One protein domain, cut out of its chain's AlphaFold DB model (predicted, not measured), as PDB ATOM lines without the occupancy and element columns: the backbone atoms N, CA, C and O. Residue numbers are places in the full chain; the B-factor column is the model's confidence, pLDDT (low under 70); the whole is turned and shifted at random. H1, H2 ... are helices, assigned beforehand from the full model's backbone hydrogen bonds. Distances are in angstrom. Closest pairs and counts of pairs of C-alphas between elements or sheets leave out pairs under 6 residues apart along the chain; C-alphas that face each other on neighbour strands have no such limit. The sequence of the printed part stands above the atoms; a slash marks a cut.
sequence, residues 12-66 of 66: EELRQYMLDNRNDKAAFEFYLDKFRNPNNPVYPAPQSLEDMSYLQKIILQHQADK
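AT A GLANCE: This is residues 12 to 66 of the 66 residues of an uncharacterized protein of Calothrix parasitica NIES-267 (UniProt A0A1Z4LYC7). A small helical hairpin, H1 and H2, lies at one end of an open arrangement, and a lone longer helix, H3, lies at the other, with the extended stretch of residues 36 to 48 bridging the space between them. H3 touches no helix, and the three helices form no common core. The printed part has 55 residues with three named helices, in the order H1, H2, H3, and no named strand; the class is all helix. The whole is only just extended, close to loose, with a radius of gyration of the C-alphas of 15.5 A and spans of 38 by 26 by 20 A.

IN THESE COORDINATES: H1 is residues 12 to 20, 12.4 A from first to last C-alpha, and begins at C-alpha 12 at (-0.860, -9.346, -43.907). H2 is residues 25 to 35, 15.6 A long, and ends at C-alpha 35 at (-1.121, -4.122, -33.974). H3, the longest helix, is residues 49 to 64, 23.4 A long, and ends at C-alpha 64 at (-9.352, 15.697, -45.047).

HOW THE PARTS SIT: H1 and H2 touch and form a helical hairpin; their closest C-alphas are those of Met 18 and Ala 27, 5.8 A apart. They run opposite ways at a shallow tilt of 25 degrees. H3 is apart from H1 and from H2. In H1, H2 and H3 every O i to N i+4 pair is within hydrogen-bond range.

THE WHOLE: The two C-alphas farthest apart are those of Glu 13 and Glu 50, 40.1 A. The printed part has no cut. The link from H1 to H2 is tight, with 4 residues; that from H2 to H3 is long, with 13. Residues 32 to 42 stand free, of which 32 to 35 belong to H2. The mean pLDDT of the printed part is 88.0, and residues 65 to 66 are under 70.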
ATOM      1  N   GLU A  12      -0.094  -8.907 -42.748       95.69
ATOM      2  CA  GLU A  12      -0.860  -9.346 -43.907       95.69
ATOM      3  C   GLU A  12      -1.263 -10.815 -43.759       95.69
ATOM      4  O   GLU A  12      -2.439 -11.141 -43.915       95.69
ATOM      5  N   GLU A  13      -0.321 -11.679 -43.370       95.19
ATOM      6  CA  GLU A  13      -0.570 -13.107 -43.142       95.19
ATOM      7  C   GLU A  13      -1.556 -13.336 -41.999       95.19
ATOM      8  O   GLU A  13      -2.536 -14.060 -42.165       95.19
ATOM      9  N   LEU A  14      -1.353 -12.673 -40.855       94.88
ATOM     10  CA  LEU A  14      -2.249 -12.826 -39.712       94.88
ATOM     11  C   LEU A  14      -3.649 -12.270 -40.011       94.88
ATOM     12  O   LEU A  14      -4.655 -12.850 -39.600       94.88
ATOM     13  N   ARG A  15      -3.733 -11.165 -40.763       94.69
ATOM     14  CA  ARG A  15      -5.012 -10.615 -41.222       94.69
ATOM     15  C   ARG A  15      -5.739 -11.597 -42.133       94.69
ATOM     16  O   ARG A  15      -6.937 -11.794 -41.948       94.69
ATOM     17  N   GLN A  16      -5.043 -12.180 -43.105       96.19
ATOM     18  CA  GLN A  16      -5.633 -13.153 -44.021       96.19
ATOM     19  C   GLN A  16      -6.115 -14.390 -43.254       96.19
ATOM     20  O   GLN A  16      -7.276 -14.768 -43.376       96.19
ATOM     21  N   TYR A  17      -5.277 -14.928 -42.362       95.25
ATOM     22  CA  TYR A  17      -5.631 -16.051 -41.496       95.25
ATOM     23  C   TYR A  17      -6.907 -15.785 -40.686       95.25
ATOM     24  O   TYR A  17      -7.821 -16.607 -40.682       95.25
ATOM     25  N   MET A  18      -7.002 -14.623 -40.035       93.81
ATOM     26  CA  MET A  18      -8.181 -14.219 -39.260       93.81
ATOM     27  C   MET A  18      -9.441 -14.100 -40.138       93.81
ATOM     28  O   MET A  18     -10.533 -14.467 -39.705       93.81
ATOM     29  N   LEU A  19      -9.317 -13.594 -41.371       93.88
ATOM     30  CA  LEU A  19     -10.448 -13.473 -42.299       93.88
ATOM     31  C   LEU A  19     -10.964 -14.831 -42.787       93.88
ATOM     32  O   LEU A  19     -12.178 -14.973 -42.968       93.88
ATOM     33  N   ASP A  20     -10.066 -15.800 -42.957       95.94
ATOM     34  CA  ASP A  20     -10.396 -17.175 -43.345       95.94
ATOM     35  C   ASP A  20     -10.919 -17.996 -42.150       95.94
ATOM     36  O   ASP A  20     -11.728 -18.907 -42.317       95.94
ATOM     37  N   ASN A  21     -10.539 -17.618 -40.923       94.62
ATOM     38  CA  ASN A  21     -10.912 -18.283 -39.671       94.62
ATOM     39  C   ASN A  21     -11.725 -17.353 -38.760       94.62
ATOM     40  O   ASN A  21     -11.378 -17.128 -37.605       94.62
ATOM     41  N   ARG A  22     -12.851 -16.825 -39.259       91.69
ATOM     42  CA  ARG A  22     -13.644 -15.783 -38.564       91.69
ATOM     43  C   ARG A  22     -14.133 -16.142 -37.155       91.69
ATOM     44  O   ARG A  22     -14.455 -15.241 -36.389       91.69
ATOM     45  N   ASN A  23     -14.217 -17.432 -36.830       95.06
ATOM     46  CA  ASN A  23     -14.642 -17.921 -35.516       95.06
ATOM     47  C   ASN A  23     -13.467 -18.159 -34.550       95.06
ATOM     48  O   ASN A  23     -13.697 -18.467 -33.381       95.06
ATOM     49  N   ASP A  24     -12.220 -18.034 -35.013       93.88
ATOM     50  CA  ASP A  24     -11.038 -18.123 -34.162       93.88
ATOM     51  C   ASP A  24     -10.843 -16.805 -33.400       93.88
ATOM     52  O   ASP A  24     -10.188 -15.858 -33.848       93.88
ATOM     53  N   LYS A  25     -11.456 -16.748 -32.215       93.69
ATOM     54  CA  LYS A  25     -11.368 -15.592 -31.320       93.69
ATOM     55  C   LYS A  25      -9.928 -15.306 -30.884       93.69
ATOM     56  O   LYS A  25      -9.584 -14.141 -30.716       93.69
ATOM     57  N   ALA A  26      -9.090 -16.335 -30.742       93.00
ATOM     58  CA  ALA A  26      -7.709 -16.169 -30.301       93.00
ATOM     59  C   ALA A  26      -6.872 -15.455 -31.371       93.00
ATOM     60  O   ALA A  26      -6.107 -14.548 -31.047       93.00
ATOM     61  N   ALA A  27      -7.067 -15.797 -32.649       93.44
ATOM     62  CA  ALA A  27      -6.425 -15.094 -33.758       93.44
ATOM     63  C   ALA A  27      -6.848 -13.615 -33.832       93.44
ATOM     64  O   ALA A  27      -6.013 -12.735 -34.053       93.44
ATOM     65  N   PHE A  28      -8.138 -13.334 -33.611       93.38
ATOM     66  CA  PHE A  28      -8.662 -11.966 -33.576       93.38
ATOM     67  C   PHE A  28      -8.075 -11.143 -32.420       93.38
ATOM     68  O   PHE A  28      -7.576 -10.039 -32.643       93.38
ATOM     69  N   GLU A  29      -8.101 -11.680 -31.198       93.62
ATOM     70  CA  GLU A  29      -7.546 -11.022 -30.008       93.62
ATOM     71  C   GLU A  29      -6.044 -10.758 -30.168       93.62
ATOM     72  O   GLU A  29      -5.587  -9.639 -29.937       93.62
ATOM     73  N   PHE A  30      -5.288 -11.737 -30.673       94.81
ATOM     74  CA  PHE A  30      -3.856 -11.582 -30.915       94.81
ATOM     75  C   PHE A  30      -3.551 -10.510 -31.975       94.81
ATOM     76  O   PHE A  30      -2.635  -9.705 -31.798       94.81
ATOM     77  N   TYR A  31      -4.324 -10.449 -33.069       94.00
ATOM     78  CA  TYR A  31      -4.171  -9.403 -34.088       94.00
ATOM     79  C   TYR A  31      -4.413  -8.004 -33.508       94.00
ATOM     80  O   TYR A  31      -3.658  -7.073 -33.809       94.00
ATOM     81  N   LEU A  32      -5.450  -7.849 -32.674       91.44
ATOM     82  CA  LEU A  32      -5.732  -6.585 -32.001       91.44
ATOM     83  C   LEU A  32      -4.580  -6.179 -31.084       91.44
ATOM     84  O   LEU A  32      -4.095  -5.062 -31.218       91.44
ATOM     85  N   ASP A  33      -4.105  -7.068 -30.214       92.12
ATOM     86  CA  ASP A  33      -3.026  -6.743 -29.275       92.12
ATOM     87  C   ASP A  33      -1.701  -6.432 -29.983       92.12
ATOM     88  O   ASP A  33      -1.053  -5.436 -29.662       92.12
ATOM     89  N   LYS A  34      -1.317  -7.222 -30.997       91.94
ATOM     90  CA  LYS A  34      -0.041  -7.047 -31.717       91.94
ATOM     91  C   LYS A  34       0.029  -5.734 -32.498       91.94
ATOM     92  O   LYS A  34       1.105  -5.150 -32.613       91.94
ATOM     93  N   PHE A  35      -1.092  -5.276 -33.062       90.25
ATOM     94  CA  PHE A  35      -1.121  -4.122 -33.974       90.25
ATOM     95  C   PHE A  35      -1.898  -2.913 -33.447       90.25
ATOM     96  O   PHE A  35      -2.083  -1.935 -34.180       90.25
ATOM     97  N   ARG A  36      -2.348  -2.942 -32.190       88.31
ATOM     98  CA  ARG A  36      -2.951  -1.779 -31.543       88.31
ATOM     99  C   ARG A  36      -1.905  -0.680 -31.388       88.31
ATOM    100  O   ARG A  36      -0.896  -0.850 -30.717       88.31
ATOM    101  N   ASN A  37      -2.189   0.488 -31.957       85.50
ATOM    102  CA  ASN A  37      -1.441   1.697 -31.638       85.50
ATOM    103  C   ASN A  37      -1.993   2.283 -30.323       85.50
ATOM    104  O   ASN A  37      -3.161   2.685 -30.303       85.50
ATOM    105  N   PRO A  38      -1.202   2.352 -29.235       84.56
ATOM    106  CA  PRO A  38      -1.661   2.896 -27.956       84.56
ATOM    107  C   PRO A  38      -2.013   4.388 -28.030       84.56
ATOM    108  O   PRO A  38      -2.807   4.858 -27.223       84.56
ATOM    109  N   ASN A  39      -1.474   5.114 -29.015       85.88
ATOM    110  CA  ASN A  39      -1.728   6.539 -29.212       85.88
ATOM    111  C   ASN A  39      -2.945   6.818 -30.105       85.88
ATOM    112  O   ASN A  39      -3.264   7.982 -30.345       85.88
ATOM    113  N   ASN A  40      -3.612   5.786 -30.639       83.00
ATOM    114  CA  ASN A  40      -4.806   6.018 -31.442       83.00
ATOM    115  C   ASN A  40      -5.933   6.576 -30.556       83.00
ATOM    116  O   ASN A  40      -6.234   5.984 -29.516       83.00
ATOM    117  N   PRO A  41      -6.595   7.669 -30.975       81.12
ATOM    118  CA  PRO A  41      -7.752   8.189 -30.264       81.12
ATOM    119  C   PRO A  41      -8.865   7.135 -30.220       81.12
ATOM    120  O   PRO A  41      -9.178   6.491 -31.224       81.12
ATOM    121  N   VAL A  42      -9.456   6.958 -29.039       82.31
ATOM    122  CA  VAL A  42     -10.614   6.085 -28.834       82.31
ATOM    123  C   VAL A  42     -11.872   6.917 -29.029       82.31
ATOM    124  O   VAL A  42     -12.092   7.886 -28.306       82.31
ATOM    125  N   TYR A  43     -12.704   6.524 -29.992       82.50
ATOM    126  CA  TYR A  43     -13.981   7.178 -30.258       82.50
ATOM    127  C   TYR A  43     -15.111   6.371 -29.616       82.50
ATOM    128  O   TYR A  43     -15.386   5.258 -30.075       82.50
ATOM    129  N   PRO A  44     -15.745   6.874 -28.542       81.81
ATOM    130  CA  PRO A  44     -16.858   6.177 -27.916       81.81
ATOM    131  C   PRO A  44     -18.063   6.116 -28.859       81.81
ATOM    132  O   PRO A  44     -18.258   6.987 -29.710       81.81
ATOM    133  N   ALA A  45     -18.890   5.084 -28.692       84.31
ATOM    134  CA  ALA A  45     -20.159   4.998 -29.400       84.31
ATOM    135  C   ALA A  45     -21.074   6.161 -28.967       84.31
ATOM    136  O   ALA A  45     -21.187   6.412 -27.760       84.31
ATOM    137  N   PRO A  46     -21.743   6.847 -29.908       88.38
ATOM    138  CA  PRO A  46     -22.575   7.999 -29.591       88.38
ATOM    139  C   PRO A  46     -23.761   7.557 -28.731       88.38
ATOM    140  O   PRO A  46     -24.389   6.540 -29.028       88.38
ATOM    141  N   GLN A  47     -24.058   8.304 -27.668       91.44
ATOM    142  CA  GLN A  47     -25.180   8.020 -26.767       91.44
ATOM    143  C   GLN A  47     -26.373   8.953 -27.024       91.44
ATOM    144  O   GLN A  47     -27.480   8.684 -26.560       91.44
ATOM    145  N   SER A  48     -26.169  10.027 -27.794       91.75
ATOM    146  CA  SER A  48     -27.199  10.994 -28.176       91.75
ATOM    147  C   SER A  48     -27.131  11.392 -29.662       91.75
ATOM    148  O   SER A  48     -26.200  11.049 -30.398       91.75
ATOM    149  N   LEU A  49     -28.131  12.154 -30.116       83.56
ATOM    150  CA  LEU A  49     -28.137  12.756 -31.457       83.56
ATOM    151  C   LEU A  49     -27.068  13.855 -31.615       83.56
ATOM    152  O   LEU A  49     -26.534  14.059 -32.710       83.56
ATOM    153  N   GLU A  50     -26.725  14.548 -30.529       84.38
ATOM    154  CA  GLU A  50     -25.630  15.521 -30.525       84.38
ATOM    155  C   GLU A  50     -24.277  14.813 -30.677       84.38
ATOM    156  O   GLU A  50     -23.451  15.241 -31.488       84.38
ATOM    157  N   ASP A  51     -24.089  13.673 -30.003       84.75
ATOM    158  CA  ASP A  51     -22.885  12.844 -30.130       84.75
ATOM    159  C   ASP A  51     -22.716  12.301 -31.554       84.75
ATOM    160  O   ASP A  51     -21.612  12.294 -32.099       84.75
ATOM    161  N   MET A  52     -23.816  11.889 -32.193       85.00
ATOM    162  CA  MET A  52     -23.841  11.493 -33.609       85.00
ATOM    163  C   MET A  52     -23.323  12.613 -34.522       85.00
ATOM    164  O   MET A  52     -22.521  12.366 -35.425       85.00
ATOM    165  N   SER A  53     -23.751  13.852 -34.270       85.69
ATOM    166  CA  SER A  53     -23.324  15.021 -35.047       85.69
ATOM    167  C   SER A  53     -21.835  15.332 -34.842       85.69
ATOM    168  O   SER A  53     -21.143  15.740 -35.775       85.69
ATOM    169  N   TYR A  54     -21.316  15.112 -33.632       84.56
ATOM    170  CA  TYR A  54     -19.885  15.216 -33.334       84.56
ATOM    171  C   TYR A  54     -19.065  14.129 -34.049       84.56
ATOM    172  O   TYR A  54     -18.028  14.427 -34.644       84.56
ATOM    173  N   LEU A  55     -19.572  12.895 -34.091       85.12
ATOM    174  CA  LEU A  55     -18.950  11.779 -34.806       85.12
ATOM    175  C   LEU A  55     -18.811  12.056 -36.308       85.12
ATOM    176  O   LEU A  55     -17.754  11.804 -36.887       85.12
ATOM    177  N   GLN A  56     -19.835  12.645 -36.932       85.75
ATOM    178  CA  GLN A  56     -19.763  13.064 -38.337       85.75
ATOM    179  C   GLN A  56     -18.644  14.085 -38.581       85.75
ATOM    180  O   GLN A  56     -17.914  13.968 -39.563       85.75
ATOM    181  N   LYS A  57     -18.454  15.052 -37.673       85.69
ATOM    182  CA  LYS A  57     -17.362  16.037 -37.779       85.69
ATOM    183  C   LYS A  57     -15.986  15.375 -37.707       85.69
ATOM    184  O   LYS A  57     -15.131  15.700 -38.524       85.69
ATOM    185  N   ILE A  58     -15.795  14.429 -36.784       85.69
ATOM    186  CA  ILE A  58     -14.542  13.664 -36.666       85.69
ATOM    187  C   ILE A  58     -14.247  12.914 -37.969       85.69
ATOM    188  O   ILE A  58     -13.124  12.968 -38.467       85.69
ATOM    189  N   ILE A  59     -15.245  12.232 -38.538       86.75
ATOM    190  CA  ILE A  59     -15.080  11.476 -39.789       86.75
ATOM    191  C   ILE A  59     -14.615  12.398 -40.921       86.75
ATOM    192  O   ILE A  59     -13.670  12.055 -41.628       86.75
ATOM    193  N   LEU A  60     -15.241  13.571 -41.067       89.38
ATOM    194  CA  LEU A  60     -14.881  14.546 -42.099       89.38
ATOM    195  C   LEU A  60     -13.461  15.100 -41.912       89.38
ATOM    196  O   LEU A  60     -12.741  15.245 -42.895       89.38
ATOM    197  N   GLN A  61     -13.036  15.361 -40.672       85.06
ATOM    198  CA  GLN A  61     -11.664  15.802 -40.379       85.06
ATOM    199  C   GLN A  61     -10.631  14.739 -40.776       85.06
ATOM    200  O   GLN A  61      -9.733  15.020 -41.560       85.06
ATOM    201  N   HIS A  62     -10.820  13.486 -40.348       82.88
ATOM    202  CA  HIS A  62      -9.912  12.378 -40.697       82.88
ATOM    203  C   HIS A  62      -9.859  12.065 -42.194       82.88
ATOM    204  O   HIS A  62      -8.884  11.486 -42.669       82.88
ATOM    205  N   GLN A  63     -10.918  12.375 -42.942       79.88
ATOM    206  CA  GLN A  63     -10.923  12.241 -44.398       79.88
ATOM    207  C   GLN A  63     -10.142  13.359 -45.094       79.88
ATOM    208  O   GLN A  63      -9.590  13.104 -46.158       79.88
ATOM    209  N   ALA A  64     -10.101  14.561 -44.514       76.81
ATOM    210  CA  ALA A  64      -9.352  15.697 -45.047       76.81
ATOM    211  C   ALA A  64      -7.845  15.625 -44.737       76.81
ATOM    212  O   ALA A  64      -7.050  16.176 -45.489       76.81
ATOM    213  N   ASP A  65      -7.465  14.935 -43.656       69.44
ATOM    214  CA  ASP A  65      -6.068  14.744 -43.236       69.44
ATOM    215  C   ASP A  65      -5.337  13.604 -43.989       69.44
ATOM    216  O   ASP A  65      -4.166  13.330 -43.713       69.44
ATOM    217  N   LYS A  66      -6.022  12.909 -44.909       56.09
ATOM    218  CA  LYS A  66      -5.470  11.845 -45.768       56.09
ATOM    219  C   LYS A  66      -5.031  12.374 -47.125       56.09
ATOM    220  O   LYS A  66      -4.009  11.850 -47.622       56.09
TER     221      LYS A  66